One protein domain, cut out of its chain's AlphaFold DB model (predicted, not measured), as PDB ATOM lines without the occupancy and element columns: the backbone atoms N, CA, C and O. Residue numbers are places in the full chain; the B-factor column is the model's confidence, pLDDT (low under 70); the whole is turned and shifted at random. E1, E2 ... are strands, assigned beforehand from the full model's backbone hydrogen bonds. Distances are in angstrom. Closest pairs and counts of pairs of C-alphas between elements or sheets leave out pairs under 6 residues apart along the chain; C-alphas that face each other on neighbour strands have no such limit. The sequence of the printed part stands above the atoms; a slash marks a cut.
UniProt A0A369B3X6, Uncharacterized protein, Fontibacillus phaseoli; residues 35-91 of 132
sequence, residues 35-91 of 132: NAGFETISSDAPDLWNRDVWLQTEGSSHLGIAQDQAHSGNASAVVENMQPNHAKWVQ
ATOM      1  N   ASN A  35       7.658 -37.351  71.922       95.31
ATOM      2  CA  ASN A  35       6.692 -36.583  72.715       95.31
ATOM      3  C   ASN A  35       5.606 -35.902  71.844       95.31
ATOM      4  O   ASN A  35       5.268 -34.734  72.031       95.31
ATOM      5  N   ALA A  36       5.085 -36.616  70.836       94.50
ATOM      6  CA  ALA A  36       4.115 -36.067  69.882       94.50
ATOM      7  C   ALA A  36       2.746 -35.743  70.511       94.50
ATOM      8  O   ALA A  36       1.977 -34.981  69.935       94.50
ATOM      9  N   GLY A  37       2.450 -36.334  71.673       95.19
ATOM     10  CA  GLY A  37       1.269 -36.026  72.480       95.19
ATOM     11  C   GLY A  37       1.483 -34.909  73.506       95.19
ATOM     12  O   GLY A  37       0.545 -34.582  74.206       95.19
ATOM     13  N   PHE A  38       2.686 -34.330  73.609       96.62
ATOM     14  CA  PHE A  38       3.016 -33.238  74.545       96.62
ATOM     15  C   PHE A  38       2.899 -33.572  76.046       96.62
ATOM     16  O   PHE A  38       2.924 -32.673  76.881       96.62
ATOM     17  N   GLU A  39       2.820 -34.853  76.404       96.69
ATOM     18  CA  GLU A  39       2.612 -35.320  77.783       96.69
ATOM     19  C   GLU A  39       3.847 -35.154  78.679       96.69
ATOM     20  O   GLU A  39       3.734 -35.034  79.898       96.69
ATOM     21  N   THR A  40       5.048 -35.156  78.093       96.62
ATOM     22  CA  THR A  40       6.286 -34.919  78.848       96.62
ATOM     23  C   THR A  40       6.605 -33.430  78.835       96.62
ATOM     24  O   THR A  40       6.741 -32.839  77.765       96.62
ATOM     25  N   ILE A  41       6.739 -32.826  80.015       94.94
ATOM     26  CA  ILE A  41       6.934 -31.381  80.186       94.94
ATOM     27  C   ILE A  41       8.300 -31.127  80.827       94.94
ATOM     28  O   ILE A  41       8.636 -31.729  81.845       94.94
ATOM     29  N   SER A  42       9.066 -30.203  80.250       92.62
ATOM     30  CA  SER A  42      10.347 -29.725  80.772       92.62
ATOM     31  C   SER A  42      10.387 -28.201  80.694       92.62
ATOM     32  O   SER A  42      10.198 -27.632  79.621       92.62
ATOM     33  N   SER A  43      10.615 -27.530  81.827       86.38
ATOM     34  CA  SER A  43      10.766 -26.064  81.898       86.38
ATOM     35  C   SER A  43       9.664 -25.282  81.158       86.38
ATOM     36  O   SER A  43       9.954 -24.424  80.326       86.38
ATOM     37  N   ASP A  44       8.396 -25.607  81.438       87.06
ATOM     38  CA  ASP A  44       7.202 -24.983  80.835       87.06
ATOM     39  C   ASP A  44       7.091 -25.138  79.305       87.06
ATOM     40  O   ASP A  44       6.417 -24.364  78.617       87.06
ATOM     41  N   ALA A  45       7.761 -26.140  78.744       93.19
ATOM     42  CA  ALA A  45       7.676 -26.518  77.343       93.19
ATOM     43  C   ALA A  45       7.450 -28.031  77.211       93.19
ATOM     44  O   ALA A  45       7.899 -28.797  78.070       93.19
ATOM     45  N   PRO A  46       6.760 -28.494  76.157       95.44
ATOM     46  CA  PRO A  46       6.754 -29.910  75.844       95.44
ATOM     47  C   PRO A  46       8.194 -30.351  75.575       95.44
ATOM     48  O   PRO A  46       8.895 -29.742  74.766       95.44
ATOM     49  N   ASP A  47       8.643 -31.397  76.258       95.62
ATOM     50  CA  ASP A  47      10.003 -31.896  76.102       95.62
ATOM     51  C   ASP A  47      10.289 -32.238  74.632       95.62
ATOM     52  O   ASP A  47       9.411 -32.741  73.924       95.62
ATOM     53  N   LEU A  48      11.511 -31.938  74.179       94.88
ATOM     54  CA  LEU A  48      11.986 -32.074  72.792       94.88
ATOM     55  C   LEU A  48      11.316 -31.156  71.749       94.88
ATOM     56  O   LEU A  48      11.668 -31.221  70.567       94.88
ATOM     57  N   TRP A  49      10.414 -30.263  72.161       96.50
ATOM     58  CA  TRP A  49       9.860 -29.215  71.304       96.50
ATOM     59  C   TRP A  49      10.505 -27.862  71.597       96.50
ATOM     60  O   TRP A  49      10.667 -27.450  72.743       96.50
ATOM     61  N   ASN A  50      10.852 -27.136  70.536       95.19
ATOM     62  CA  ASN A  50      11.472 -25.820  70.624       95.19
ATOM     63  C   ASN A  50      10.468 -24.719  70.293       95.19
ATOM     64  O   ASN A  50       9.623 -24.878  69.408       95.19
ATOM     65  N   ARG A  51      10.609 -23.579  70.972       94.69
ATOM     66  CA  ARG A  51       9.875 -22.352  70.652       94.69
ATOM     67  C   ARG A  51      10.569 -21.657  69.483       94.69
ATOM     68  O   ARG A  51      11.757 -21.360  69.567       94.69
ATOM     69  N   ASP A  52       9.829 -21.374  68.418       94.62
ATOM     70  CA  ASP A  52      10.270 -20.508  67.324       94.62
ATOM     71  C   ASP A  52       9.238 -19.385  67.180       94.62
ATOM     72  O   ASP A  52       8.062 -19.625  66.901       94.62
ATOM     73  N   VAL A  53       9.673 -18.160  67.467       94.75
ATOM     74  CA  VAL A  53       8.828 -16.967  67.481       94.75
ATOM     75  C   VAL A  53       9.539 -15.872  66.709       94.75
ATOM     76  O   VAL A  53      10.664 -15.497  67.045       94.75
ATOM     77  N   TRP A  54       8.866 -15.352  65.684       93.44
ATOM     78  CA  TRP A  54       9.414 -14.299  64.834       93.44
ATOM     79  C   TRP A  54       9.585 -12.970  65.580       93.44
ATOM     80  O   TRP A  54      10.690 -12.435  65.652       93.44
ATOM     81  N   LEU A  55       8.506 -12.438  66.158       93.31
ATOM     82  CA  LEU A  55       8.553 -11.241  66.989       93.31
ATOM     83  C   LEU A  55       8.727 -11.640  68.455       93.31
ATOM     84  O   LEU A  55       7.808 -12.174  69.069       93.31
ATOM     85  N   GLN A  56       9.908 -11.366  69.005       91.12
ATOM     86  CA  GLN A  56      10.297 -11.759  70.368       91.12
ATOM     87  C   GLN A  56       9.972 -10.705  71.434       91.12
ATOM     88  O   GLN A  56      10.407 -10.831  72.577       91.12
ATOM     89  N   THR A  57       9.241  -9.650  71.071       92.81
ATOM     90  CA  THR A  57       8.806  -8.636  72.031       92.81
ATOM     91  C   THR A  57       7.943  -9.287  73.112       92.81
ATOM     92  O   THR A  57       7.077 -10.117  72.822       92.81
ATOM     93  N   GLU A  58       8.199  -8.923  74.369       89.69
ATOM     94  CA  GLU A  58       7.452  -9.441  75.512       89.69
ATOM     95  C   GLU A  58       5.949  -9.190  75.326       89.69
ATOM     96  O   GLU A  58       5.526  -8.088  74.975       89.69
ATOM     97  N   GLY A  59       5.146 -10.237  75.516       90.00
ATOM     98  CA  GLY A  59       3.696 -10.168  75.348       90.00
ATOM     99  C   GLY A  59       3.194 -10.201  73.901       90.00
ATOM    100  O   GLY A  59       1.989 -10.106  73.710       90.00
ATOM    101  N   SER A  60       4.048 -10.370  72.880       93.06
ATOM    102  CA  SER A  60       3.569 -10.511  71.492       93.06
ATOM    103  C   SER A  60       2.985 -11.891  71.180       93.06
ATOM    104  O   SER A  60       2.010 -11.982  70.434       93.06
ATOM    105  N   SER A  61       3.541 -12.952  71.773       94.62
ATOM    106  CA  SER A  61       3.014 -14.320  71.670       94.62
ATOM    107  C   SER A  61       3.234 -15.110  72.950       94.62
ATOM    108  O   SER A  61       4.217 -14.895  73.664       94.62
ATOM    109  N   HIS A  62       2.345 -16.060  73.206       94.25
ATOM    110  CA  HIS A  62       2.455 -17.028  74.281       94.25
ATOM    111  C   HIS A  62       2.515 -18.440  73.694       94.25
ATOM    112  O   HIS A  62       1.670 -18.847  72.897       94.25
ATOM    113  N   LEU A  63       3.549 -19.186  74.079       95.50
ATOM    114  CA  LEU A  63       3.667 -20.612  73.801       95.50
ATOM    115  C   LEU A  63       3.710 -21.333  75.139       95.50
ATOM    116  O   LEU A  63       4.600 -21.072  75.952       95.50
ATOM    117  N   GLY A  64       2.760 -22.236  75.338       94.75
ATOM    118  CA  GLY A  64       2.565 -22.926  76.604       94.75
ATOM    119  C   GLY A  64       1.974 -24.314  76.419       94.75
ATOM    120  O   GLY A  64       2.022 -24.889  75.328       94.75
ATOM    121  N   ILE A  65       1.429 -24.843  77.510       95.38
ATOM    122  CA  ILE A  65       0.834 -26.176  77.579       95.38
ATOM    123  C   ILE A  65      -0.501 -26.045  78.299       95.38
ATOM    124  O   ILE A  65      -0.552 -25.491  79.397       95.38
ATOM    125  N   ALA A  66      -1.566 -26.555  77.690       94.19
ATOM    126  CA  ALA A  66      -2.853 -26.693  78.351       94.19
ATOM    127  C   ALA A  66      -2.964 -28.093  78.954       94.19
ATOM    128  O   ALA A  66      -2.604 -29.080  78.310       94.19
ATOM    129  N   GLN A  67      -3.481 -28.166  80.179       92.94
ATOM    130  CA  GLN A  67      -3.888 -29.420  80.809       92.94
ATOM    131  C   GLN A  67      -5.398 -29.606  80.664       92.94
ATOM    132  O   GLN A  67      -6.138 -28.626  80.564       92.94
ATOM    133  N   ASP A  68      -5.845 -30.859  80.616       89.12
ATOM    134  CA  ASP A  68      -7.252 -31.272  80.507       89.12
ATOM    135  C   ASP A  68      -7.972 -30.777  79.232       89.12
ATOM    136  O   ASP A  68      -9.179 -30.951  79.063       89.12
ATOM    137  N   GLN A  69      -7.225 -30.185  78.298       90.56
ATOM    138  CA  GLN A  69      -7.681 -29.767  76.976       90.56
ATOM    139  C   GLN A  69      -6.796 -30.431  75.926       90.56
ATOM    140  O   GLN A  69      -5.907 -29.810  75.348       90.56
ATOM    141  N   ALA A  70      -7.014 -31.724  75.713       94.31
ATOM    142  CA  ALA A  70      -6.244 -32.525  74.774       94.31
ATOM    143  C   ALA A  70      -7.167 -33.443  73.969       94.31
ATOM    144  O   ALA A  70      -8.185 -33.922  74.466       94.31
ATOM    145  N   HIS A  71      -6.793 -33.723  72.718       93.69
ATOM    146  CA  HIS A  71      -7.482 -34.740  71.920       93.69
ATOM    147  C   HIS A  71      -7.259 -36.154  72.495       93.69
ATOM    148  O   HIS A  71      -8.130 -37.018  72.424       93.69
ATOM    149  N   SER A  72      -6.074 -36.402  73.052       92.50
ATOM    150  CA  SER A  72      -5.683 -37.654  73.700       92.50
ATOM    151  C   SER A  72      -4.681 -37.354  74.803       92.50
ATOM    152  O   SER A  72      -3.839 -36.488  74.592       92.50
ATOM    153  N   GLY A  73      -4.714 -38.110  75.900       94.06
ATOM    154  CA  GLY A  73      -3.857 -37.833  77.053       94.06
ATOM    155  C   GLY A  73      -4.389 -36.664  77.881       94.06
ATOM    156  O   GLY A  73      -5.603 -36.442  77.897       94.06
ATOM    157  N   ASN A  74      -3.502 -35.960  78.584       95.25
ATOM    158  CA  ASN A  74      -3.876 -34.854  79.465       95.25
ATOM    159  C   ASN A  74      -3.289 -33.504  79.050       95.25
ATOM    160  O   ASN A  74      -3.655 -32.497  79.653       95.25
ATOM    161  N   ALA A  75      -2.393 -33.463  78.060       96.00
ATOM    162  CA  ALA A  75      -1.686 -32.250  77.672       96.00
ATOM    163  C   ALA A  75      -1.849 -31.914  76.182       96.00
ATOM    164  O   ALA A  75      -1.950 -32.779  75.315       96.00
ATOM    165  N   SER A  76      -1.838 -30.622  75.868       96.44
ATOM    166  CA  SER A  76      -1.693 -30.135  74.497       96.44
ATOM    167  C   SER A  76      -0.802 -28.900  74.442       96.44
ATOM    168  O   SER A  76      -0.715 -28.124  75.396       96.44
ATOM    169  N   ALA A  77      -0.106 -28.718  73.321       95.94
ATOM    170  CA  ALA A  77       0.678 -27.515  73.085       95.94
ATOM    171  C   ALA A  77      -0.232 -26.344  72.693       95.94
ATOM    172  O   ALA A  77      -1.082 -26.470  71.811       95.94
ATOM    173  N   VAL A  78      -0.002 -25.187  73.311       95.69
ATOM    174  CA  VAL A  78      -0.758 -23.953  73.072       95.69
ATOM    175  C   VAL A  78       0.113 -22.952  72.333       95.69
ATOM    176  O   VAL A  78       1.304 -22.804  72.630       95.69
ATOM    177  N   VAL A  79      -0.504 -22.260  71.378       95.38
ATOM    178  CA  VAL A  79       0.056 -21.095  70.698       95.38
ATOM    179  C   VAL A  79      -1.008 -20.008  70.690       95.38
ATOM    180  O   VAL A  79      -2.098 -20.210  70.159       95.38
ATOM    181  N   GLU A  80      -0.667 -18.857  71.249       94.81
ATOM    182  CA  GLU A  80      -1.502 -17.664  71.273       94.81
ATOM    183  C   GLU A  80      -0.683 -16.472  70.774       94.81
ATOM    184  O   GLU A  80       0.487 -16.297  71.125       94.81
ATOM    185  N   ASN A  81      -1.300 -15.656  69.927       94.25
ATOM    186  CA  ASN A  81      -0.706 -14.448  69.377       94.25
ATOM    187  C   ASN A  81      -1.573 -13.260  69.778       94.25
ATOM    188  O   ASN A  81      -2.709 -13.148  69.331       94.25
ATOM    189  N   MET A  82      -1.015 -12.347  70.567       92.81
ATOM    190  CA  MET A  82      -1.710 -11.136  71.017       92.81
ATOM    191  C   MET A  82      -1.636 -10.021  69.964       92.81
ATOM    192  O   MET A  82      -2.321  -9.005  70.049       92.81
ATOM    193  N   GLN A  83      -0.790 -10.218  68.956       90.81
ATOM    194  CA  GLN A  83      -0.646  -9.397  67.762       90.81
ATOM    195  C   GLN A  83      -0.156 -10.281  66.604       90.81
ATOM    196  O   GLN A  83       0.376 -11.364  66.863       90.81
ATOM    197  N   PRO A  84      -0.262  -9.840  65.336       91.06
ATOM    198  CA  PRO A  84       0.211 -10.619  64.194       91.06
ATOM    199  C   PRO A  84       1.664 -11.080  64.369       91.06
ATOM    200  O   PRO A  84       2.588 -10.264  64.416       91.06
ATOM    201  N   ASN A  85       1.861 -12.394  64.490       92.88
ATOM    202  CA  ASN A  85       3.165 -13.002  64.723       92.88
ATOM    203  C   ASN A  85       3.226 -14.428  64.163       92.88
ATOM    204  O   ASN A  85       2.211 -15.097  63.983       92.88
ATOM    205  N   HIS A  86       4.438 -14.914  63.910       92.19
ATOM    206  CA  HIS A  86       4.698 -16.297  63.523       92.19
ATOM    207  C   HIS A  86       5.311 -17.042  64.713       92.19
ATOM    208  O   HIS A  86       6.523 -17.244  64.777       92.19
ATOM    209  N   ALA A  87       4.454 -17.406  65.664       95.19
ATOM    210  CA  ALA A  87       4.772 -18.255  66.804       95.19
ATOM    211  C   ALA A  87       4.459 -19.718  66.482       95.19
ATOM    212  O   ALA A  87       3.397 -20.022  65.942       95.19
ATOM    213  N   LYS A  88       5.376 -20.633  66.801       95.44
ATOM    214  CA  LYS A  88       5.200 -22.065  66.538       95.44
ATOM    215  C   LYS A  88       6.080 -22.927  67.443       95.44
ATOM    216  O   LYS A  88       7.197 -22.553  67.804       95.44
ATOM    217  N   TRP A  89       5.575 -24.115  67.749       96.81
ATOM    218  CA  TRP A  89       6.364 -25.208  68.307       96.81
ATOM    219  C   TRP A  89       7.022 -25.995  67.174       96.81
ATOM    220  O   TRP A  89       6.371 -26.326  66.183       96.81
ATOM    221  N   VAL A  90       8.313 -26.296  67.308       96.19
ATOM    222  CA  VAL A  90       9.099 -26.977  66.271       96.19
ATOM    223  C   VAL A  90       9.857 -28.160  66.857       96.19
ATOM    224  O   VAL A  90      10.550 -28.036  67.865       96.19
ATOM    225  N   GLN A  91       9.793 -29.295  66.165       95.50
ATOM    226  CA  GLN A  91      10.645 -30.450  66.414       95.50
ATOM    227  C   GLN A  91      11.271 -30.913  65.098       95.50
ATOM    228  O   GLN A  91      10.610 -30.968  64.061       95.50
TER     229      GLN A  91
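This is residues 35 to 91 of the 132 residues of an uncharacterized protein of Fontibacillus phaseoli (UniProt A0A369B3X6). With little regular structure, this is a long two-stranded hairpin, E2 and E3, with a shorter strand pair, E1 and E4, packed over it. The unnamed opening stretch, residues 35 to 49, includes a short antiparallel pairing of 41 to 42 with 45 to 46. The 57 printed residues hold four named strands, E1 to E4, and no named helix: all strand, both pairs antiparallel, 22 residues in named elements. The whole is compact, radius of gyration of the C-alphas 11.4 A, but elongated, spanning 31 by 20 by 16 A.

E1, residues 50 to 53, is antiparallel to E4, residues 87 to 90, at 156 degrees; N 50 and O 90 are 2.8 A apart. E2, residues 61 to 67, forms a hairpin with E3, residues 75 to 81; N 62 and O 80 are 2.8 A apart. The closest C-alphas of E3 and E4, Val 79 and Lys 88, are 6.7 A apart. E1 and E3 are apart.

E1 begins at C-alpha 50 (11.472, -25.820, 70.624). E2 measures 19.0 A and E3 19.7 A; E1 and E4 each measure 9.8 A. E4 ends at C-alpha 90 (9.099, -26.977, 66.271).

The farthest C-alphas, Thr 57 and Ser 72, are 32.5 A apart. The printed part has no cut, no link is long, and no printed residue is under 70 in pLDDT.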